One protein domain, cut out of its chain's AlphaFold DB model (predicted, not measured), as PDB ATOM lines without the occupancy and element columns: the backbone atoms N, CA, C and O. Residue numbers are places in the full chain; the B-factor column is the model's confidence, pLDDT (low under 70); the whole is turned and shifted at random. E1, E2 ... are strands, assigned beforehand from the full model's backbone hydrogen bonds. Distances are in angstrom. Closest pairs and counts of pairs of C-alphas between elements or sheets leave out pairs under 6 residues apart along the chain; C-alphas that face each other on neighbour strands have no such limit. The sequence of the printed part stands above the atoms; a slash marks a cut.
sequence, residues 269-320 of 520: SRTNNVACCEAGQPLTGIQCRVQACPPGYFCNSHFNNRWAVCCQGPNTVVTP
ATOM      1  N   SER A 269     180.618 233.774 183.314       64.56
ATOM      2  CA  SER A 269     180.333 234.878 184.205       64.56
ATOM      3  C   SER A 269     179.760 234.342 185.501       64.56
ATOM      4  O   SER A 269     178.720 233.684 185.501       64.56
ATOM      5  N   ARG A 270     180.365 234.730 186.626       62.19
ATOM      6  CA  ARG A 270     179.861 234.440 187.982       62.19
ATOM      7  C   ARG A 270     178.493 235.083 188.272       62.19
ATOM      8  O   ARG A 270     177.988 234.960 189.380       62.19
ATOM      9  N   THR A 271     177.881 235.772 187.305       58.03
ATOM     10  CA  THR A 271     176.494 236.260 187.354       58.03
ATOM     11  C   THR A 271     175.490 235.346 186.639       58.03
ATOM     12  O   THR A 271     174.298 235.446 186.933       58.03
ATOM     13  N   ASN A 272     175.924 234.433 185.760       69.75
ATOM     14  CA  ASN A 272     175.040 233.519 185.029       69.75
ATOM     15  C   ASN A 272     174.389 232.502 185.981       69.75
ATOM     16  O   ASN A 272     175.064 231.936 186.832       69.75
ATOM     17  N   ASN A 273     173.087 232.241 185.847       72.12
ATOM     18  CA  ASN A 273     172.393 231.249 186.678       72.12
ATOM     19  C   ASN A 273     172.766 229.800 186.324       72.12
ATOM     20  O   ASN A 273     172.587 228.920 187.160       72.12
ATOM     21  N   VAL A 274     173.287 229.557 185.117       78.06
ATOM     22  CA  VAL A 274     173.826 228.253 184.707       78.06
ATOM     23  C   VAL A 274     175.248 228.098 185.248       78.06
ATOM     24  O   VAL A 274     176.054 229.023 185.122       78.06
ATOM     25  N   ALA A 275     175.555 226.937 185.827       74.81
ATOM     26  CA  ALA A 275     176.904 226.603 186.273       74.81
ATOM     27  C   ALA A 275     177.873 226.544 185.084       74.81
ATOM     28  O   ALA A 275     177.571 225.930 184.061       74.81
ATOM     29  N   CYS A 276     179.031 227.189 185.206       79.06
ATOM     30  CA  CYS A 276     180.009 227.276 184.128       79.06
ATOM     31  C   CYS A 276     181.446 227.254 184.650       79.06
ATOM     32  O   CYS A 276     181.701 227.460 185.840       79.06
ATOM     33  N   CYS A 277     182.386 227.065 183.728       79.81
ATOM     34  CA  CYS A 277     183.816 227.140 183.980       79.81
ATOM     35  C   CYS A 277     184.485 228.082 182.978       79.81
ATOM     36  O   CYS A 277     184.058 228.177 181.829       79.81
ATOM     37  N   GLU A 278     185.514 228.805 183.423       68.62
ATOM     38  CA  GLU A 278     186.295 229.706 182.560       68.62
ATOM     39  C   GLU A 278     187.151 228.908 181.547       68.62
ATOM     40  O   GLU A 278     187.400 229.386 180.442       68.62
ATOM     41  N   ALA A 279     187.497 227.657 181.886       61.41
ATOM     42  CA  ALA A 279     188.016 226.618 180.996       61.41
ATOM     43  C   ALA A 279     187.389 225.253 181.358       61.41
ATOM     44  O   ALA A 279     187.032 225.026 182.515       61.41
ATOM     45  N   GLY A 280     187.257 224.344 180.384       66.06
ATOM     46  CA  GLY A 280     186.677 223.008 180.592       66.06
ATOM     47  C   GLY A 280     185.160 222.994 180.843       66.06
ATOM     48  O   GLY A 280     184.464 223.992 180.652       66.06
ATOM     49  N   GLN A 281     184.641 221.836 181.259       74.56
ATOM     50  CA  GLN A 281     183.246 221.658 181.683       74.56
ATOM     51  C   GLN A 281     183.138 221.580 183.218       74.56
ATOM     52  O   GLN A 281     184.101 221.171 183.873       74.56
ATOM     53  N   PRO A 282     181.989 221.961 183.811       81.69
ATOM     54  CA  PRO A 282     181.750 221.793 185.240       81.69
ATOM     55  C   PRO A 282     181.574 220.314 185.591       81.69
ATOM     56  O   PRO A 282     180.742 219.620 185.007       81.69
ATOM     57  N   LEU A 283     182.338 219.846 186.577       82.00
ATOM     58  CA  LEU A 283     182.258 218.480 187.078       82.00
ATOM     59  C   LEU A 283     180.891 218.248 187.739       82.00
ATOM     60  O   LEU A 283     180.501 218.963 188.665       82.00
ATOM     61  N   THR A 284     180.153 217.251 187.258       74.44
ATOM     62  CA  THR A 284     178.835 216.891 187.791       74.44
ATOM     63  C   THR A 284     178.952 216.186 189.148       74.44
ATOM     64  O   THR A 284     179.970 215.581 189.479       74.44
ATOM     65  N   GLY A 285     177.911 216.293 189.978       71.06
ATOM     66  CA  GLY A 285     177.840 215.656 191.301       71.06
ATOM     67  C   GLY A 285     178.600 216.372 192.428       71.06
ATOM     68  O   GLY A 285     178.063 216.477 193.528       71.06
ATOM     69  N   ILE A 286     179.793 216.927 192.178       69.12
ATOM     70  CA  ILE A 286     180.605 217.571 193.229       69.12
ATOM     71  C   ILE A 286     180.293 219.070 193.344       69.12
ATOM     72  O   ILE A 286     180.739 219.888 192.536       69.12
ATOM     73  N   GLN A 287     179.570 219.449 194.404       78.62
ATOM     74  CA  GLN A 287     179.377 220.856 194.764       78.62
ATOM     75  C   GLN A 287     180.518 221.361 195.651       78.62
ATOM     76  O   GLN A 287     180.597 221.028 196.836       78.62
ATOM     77  N   CYS A 288     181.347 222.260 195.117       78.38
ATOM     78  CA  CYS A 288     182.552 222.751 195.800       78.38
ATOM     79  C   CYS A 288     182.295 223.671 197.015       78.38
ATOM     80  O   CYS A 288     183.224 224.163 197.649       78.38
ATOM     81  N   ARG A 289     181.017 223.894 197.346       77.00
ATOM     82  CA  ARG A 289     180.539 224.546 198.576       77.00
ATOM     83  C   ARG A 289     180.409 223.577 199.762       77.00
ATOM     84  O   ARG A 289     180.344 224.037 200.897       77.00
ATOM     85  N   VAL A 290     180.325 222.271 199.500       72.88
ATOM     86  CA  VAL A 290     180.077 221.218 200.507       72.88
ATOM     87  C   VAL A 290     181.261 220.253 200.611       72.88
ATOM     88  O   VAL A 290     181.542 219.741 201.689       72.88
ATOM     89  N   GLN A 291     181.982 220.035 199.510       74.50
ATOM     90  CA  GLN A 291     183.113 219.112 199.419       74.50
ATOM     91  C   GLN A 291     184.299 219.794 198.725       74.50
ATOM     92  O   GLN A 291     184.103 220.638 197.851       74.50
ATOM     93  N   ALA A 292     185.532 219.439 199.091       76.31
ATOM     94  CA  ALA A 292     186.717 219.910 198.373       76.31
ATOM     95  C   ALA A 292     186.740 219.367 196.929       76.31
ATOM     96  O   ALA A 292     186.315 218.238 196.680       76.31
ATOM     97  N   CYS A 293     187.256 220.155 195.982       82.62
ATOM     98  CA  CYS A 293     187.432 219.683 194.609       82.62
ATOM     99  C   CYS A 293     188.551 218.634 194.502       82.62
ATOM    100  O   CYS A 293     189.544 218.731 195.230       82.62
ATOM    101  N   PRO A 294     188.428 217.658 193.584       76.12
ATOM    102  CA  PRO A 294     189.499 216.704 193.319       76.12
ATOM    103  C   PRO A 294     190.741 217.401 192.723       76.12
ATOM    104  O   PRO A 294     190.616 218.470 192.115       76.12
ATOM    105  N   PRO A 295     191.945 216.807 192.854       71.12
ATOM    106  CA  PRO A 295     193.177 217.365 192.297       71.12
ATOM    107  C   PRO A 295     193.056 217.709 190.803       71.12
ATOM    108  O   PRO A 295     192.488 216.946 190.025       71.12
ATOM    109  N   GLY A 296     193.583 218.871 190.408       71.12
ATOM    110  CA  GLY A 296     193.451 219.417 189.047       71.12
ATOM    111  C   GLY A 296     192.177 220.241 188.793       71.12
ATOM    112  O   GLY A 296     192.059 220.860 187.734       71.12
ATOM    113  N   TYR A 297     191.250 220.307 189.758       79.19
ATOM    114  CA  TYR A 297     190.023 221.098 189.654       79.19
ATOM    115  C   TYR A 297     189.974 222.229 190.689       79.19
ATOM    116  O   TYR A 297     190.316 222.046 191.856       79.19
ATOM    117  N   PHE A 298     189.491 223.399 190.271       82.50
ATOM    118  CA  PHE A 298     189.280 224.569 191.125       82.50
ATOM    119  C   PHE A 298     187.790 224.807 191.389       82.50
ATOM    120  O   PHE A 298     186.942 224.518 190.546       82.50
ATOM    121  N   CYS A 299     187.451 225.358 192.555       82.44
ATOM    122  CA  CYS A 299     186.072 225.729 192.866       82.44
ATOM    123  C   CYS A 299     185.693 227.027 192.143       82.44
ATOM    124  O   CYS A 299     186.244 228.086 192.448       82.44
ATOM    125  N   ASN A 300     184.738 226.960 191.213       83.38
ATOM    126  CA  ASN A 300     184.094 228.140 190.645       83.38
ATOM    127  C   ASN A 300     182.691 228.297 191.238       83.38
ATOM    128  O   ASN A 300     181.955 227.319 191.382       83.38
ATOM    129  N   SER A 301     182.296 229.524 191.568       81.06
ATOM    130  CA  SER A 301     181.039 229.790 192.270       81.06
ATOM    131  C   SER A 301     180.308 231.025 191.757       81.06
ATOM    132  O   SER A 301     180.894 232.015 191.306       81.06
ATOM    133  N   HIS A 302     178.981 230.958 191.844       82.00
ATOM    134  CA  HIS A 302     178.098 232.071 191.531       82.00
ATOM    135  C   HIS A 302     178.221 233.180 192.576       82.00
ATOM    136  O   HIS A 302     178.227 232.911 193.774       82.00
ATOM    137  N   PHE A 303     178.198 234.437 192.136       70.88
ATOM    138  CA  PHE A 303     178.264 235.615 193.005       70.88
ATOM    139  C   PHE A 303     177.139 235.663 194.061       70.88
ATOM    140  O   PHE A 303     177.350 236.180 195.151       70.88
ATOM    141  N   ASN A 304     175.965 235.085 193.768       72.62
ATOM    142  CA  ASN A 304     174.851 234.951 194.715       72.62
ATOM    143  C   ASN A 304     174.714 233.515 195.276       72.62
ATOM    144  O   ASN A 304     173.613 233.110 195.642       72.62
ATOM    145  N   ASN A 305     175.794 232.721 195.303       70.94
ATOM    146  CA  ASN A 305     175.852 231.355 195.852       70.94
ATOM    147  C   ASN A 305     174.826 230.349 195.275       70.94
ATOM    148  O   ASN A 305     174.535 229.334 195.914       70.94
ATOM    149  N   ARG A 306     174.281 230.609 194.073       73.94
ATOM    150  CA  ARG A 306     173.276 229.761 193.397       73.94
ATOM    151  C   ARG A 306     173.830 228.428 192.893       73.94
ATOM    152  O   ARG A 306     173.091 227.454 192.825       73.94
ATOM    153  N   TRP A 307     175.114 228.395 192.554       81.50
ATOM    154  CA  TRP A 307     175.861 227.193 192.201       81.50
ATOM    155  C   TRP A 307     177.314 227.337 192.655       81.50
ATOM    156  O   TRP A 307     177.830 228.452 192.785       81.50
ATOM    157  N   ALA A 308     177.962 226.200 192.891       80.81
ATOM    158  CA  ALA A 308     179.384 226.082 193.181       80.81
ATOM    159  C   ALA A 308     179.848 224.727 192.636       80.81
ATOM    160  O   ALA A 308     179.367 223.695 193.100       80.81
ATOM    161  N   VAL A 309     180.714 224.727 191.627       86.94
ATOM    162  CA  VAL A 309     181.109 223.537 190.855       86.94
ATOM    163  C   VAL A 309     182.621 223.455 190.711       86.94
ATOM    164  O   VAL A 309     183.309 224.476 190.660       86.94
ATOM    165  N   CYS A 310     183.141 222.234 190.631       87.81
ATOM    166  CA  CYS A 310     184.549 222.008 190.338       87.81
ATOM    167  C   CYS A 310     184.804 222.155 188.834       87.81
ATOM    168  O   CYS A 310     184.147 221.517 188.016       87.81
ATOM    169  N   CYS A 311     185.763 223.002 188.476       84.81
ATOM    170  CA  CYS A 311     186.137 223.333 187.108       84.81
ATOM    171  C   CYS A 311     187.553 222.856 186.817       84.81
ATOM    172  O   CYS A 311     188.436 223.014 187.658       84.81
ATOM    173  N   GLN A 312     187.779 222.280 185.640       77.62
ATOM    174  CA  GLN A 312     189.106 221.803 185.258       77.62
ATOM    175  C   GLN A 312     190.027 222.998 184.979       77.62
ATOM    176  O   GLN A 312     189.696 223.868 184.172       77.62
ATOM    177  N   GLY A 313     191.173 223.060 185.660       60.34
ATOM    178  CA  GLY A 313     192.180 224.079 185.363       60.34
ATOM    179  C   GLY A 313     192.814 223.861 183.981       60.34
ATOM    180  O   GLY A 313     192.834 222.729 183.490       60.34
ATOM    181  N   PRO A 314     193.387 224.901 183.346       50.22
ATOM    182  CA  PRO A 314     194.455 224.651 182.383       50.22
ATOM    183  C   PRO A 314     195.571 223.856 183.088       50.22
ATOM    184  O   PRO A 314     195.855 224.106 184.257       50.22
ATOM    185  N   ASN A 315     196.220 222.914 182.397       40.84
ATOM    186  CA  ASN A 315     197.256 222.036 182.979       40.84
ATOM    187  C   ASN A 315     198.605 222.752 183.248       40.84
ATOM    188  O   ASN A 315     199.674 222.148 183.169       40.84
ATOM    189  N   THR A 316     198.569 224.046 183.559       38.72
ATOM    190  CA  THR A 316     199.706 224.882 183.947       38.72
ATOM    191  C   THR A 316     199.346 225.664 185.209       38.72
ATOM    192  O   THR A 316     198.198 226.043 185.411       38.72
ATOM    193  N   VAL A 317     200.351 225.912 186.055       34.38
ATOM    194  CA  VAL A 317     200.209 226.346 187.458       34.38
ATOM    195  C   VAL A 317     199.666 225.237 188.372       34.38
ATOM    196  O   VAL A 317     198.473 225.098 188.621       34.38
ATOM    197  N   VAL A 318     200.627 224.458 188.878       34.66
ATOM    198  CA  VAL A 318     200.772 224.027 190.282       34.66
ATOM    199  C   VAL A 318     199.552 224.305 191.167       34.66
ATOM    200  O   VAL A 318     199.188 225.459 191.388       34.66
ATOM    201  N   THR A 319     199.000 223.247 191.771       29.78
ATOM    202  CA  THR A 319     198.020 223.353 192.863       29.78
ATOM    203  C   THR A 319     198.457 224.430 193.859       29.78
ATOM    204  O   THR A 319     199.550 224.282 194.418       29.78
ATOM    205  N   PRO A 320     197.647 225.467 194.147       35.12
ATOM    206  CA  PRO A 320     197.929 226.322 195.286       35.12
ATOM    207  C   PRO A 320     197.891 225.417 196.514       35.12
ATOM    208  O   PRO A 320     196.822 224.947 196.908       35.12
TER     209      PRO A 320
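Overview. This is residues 269 to 320 of the 520 residues of an uncharacterized protein of Mizuhopecten yessoensis (UniProt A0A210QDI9). This is a small body with little regular structure: the E2-E3 hairpin runs through it, short E1 is set at a slant beside E3, and loops make up the rest. The printed part has 52 residues, of which 16 are in three named strands, E1, E2, E3 along the chain: all strand. The antiparallel sheet has the order E1, E3, E2. The whole is compact, radius of gyration of the C-alphas 10.5 A, spanning 28 by 21 by 18 A.

Arrangement. Edge strand E1, residues 282 to 287, is antiparallel to inner strand E3, residues 308 to 312, at 136 degrees; N 283 and O 310 are within hydrogen-bond range, 2.9 A. Edge strand E2, residues 297 to 301, forms an antiparallel hairpin with E3 at 146 degrees; N 298 and O 311 are 2.8 A apart. E1 and E2 are only just apart, closest C-alphas 8.5 A. The sheet is only just strongly twisted, with C-alphas up to 4.4 A off its best plane.

Along the chain. E1 starts at C-alpha 282 (181.750, 221.793, 185.240) and measures 9.9 A, E2 12.8 A, and E3 13.3 A, ending at C-alpha 312 (189.106, 221.803, 185.258).

Size, cuts and confidence. The C-alphas farthest apart, Asn 273 and Val 318, are 29.5 A apart. The printed part has no cut; both links are short. Model pLDDT is under 70 at residues 269 to 272, 278 to 280, 286 and 313 to 320.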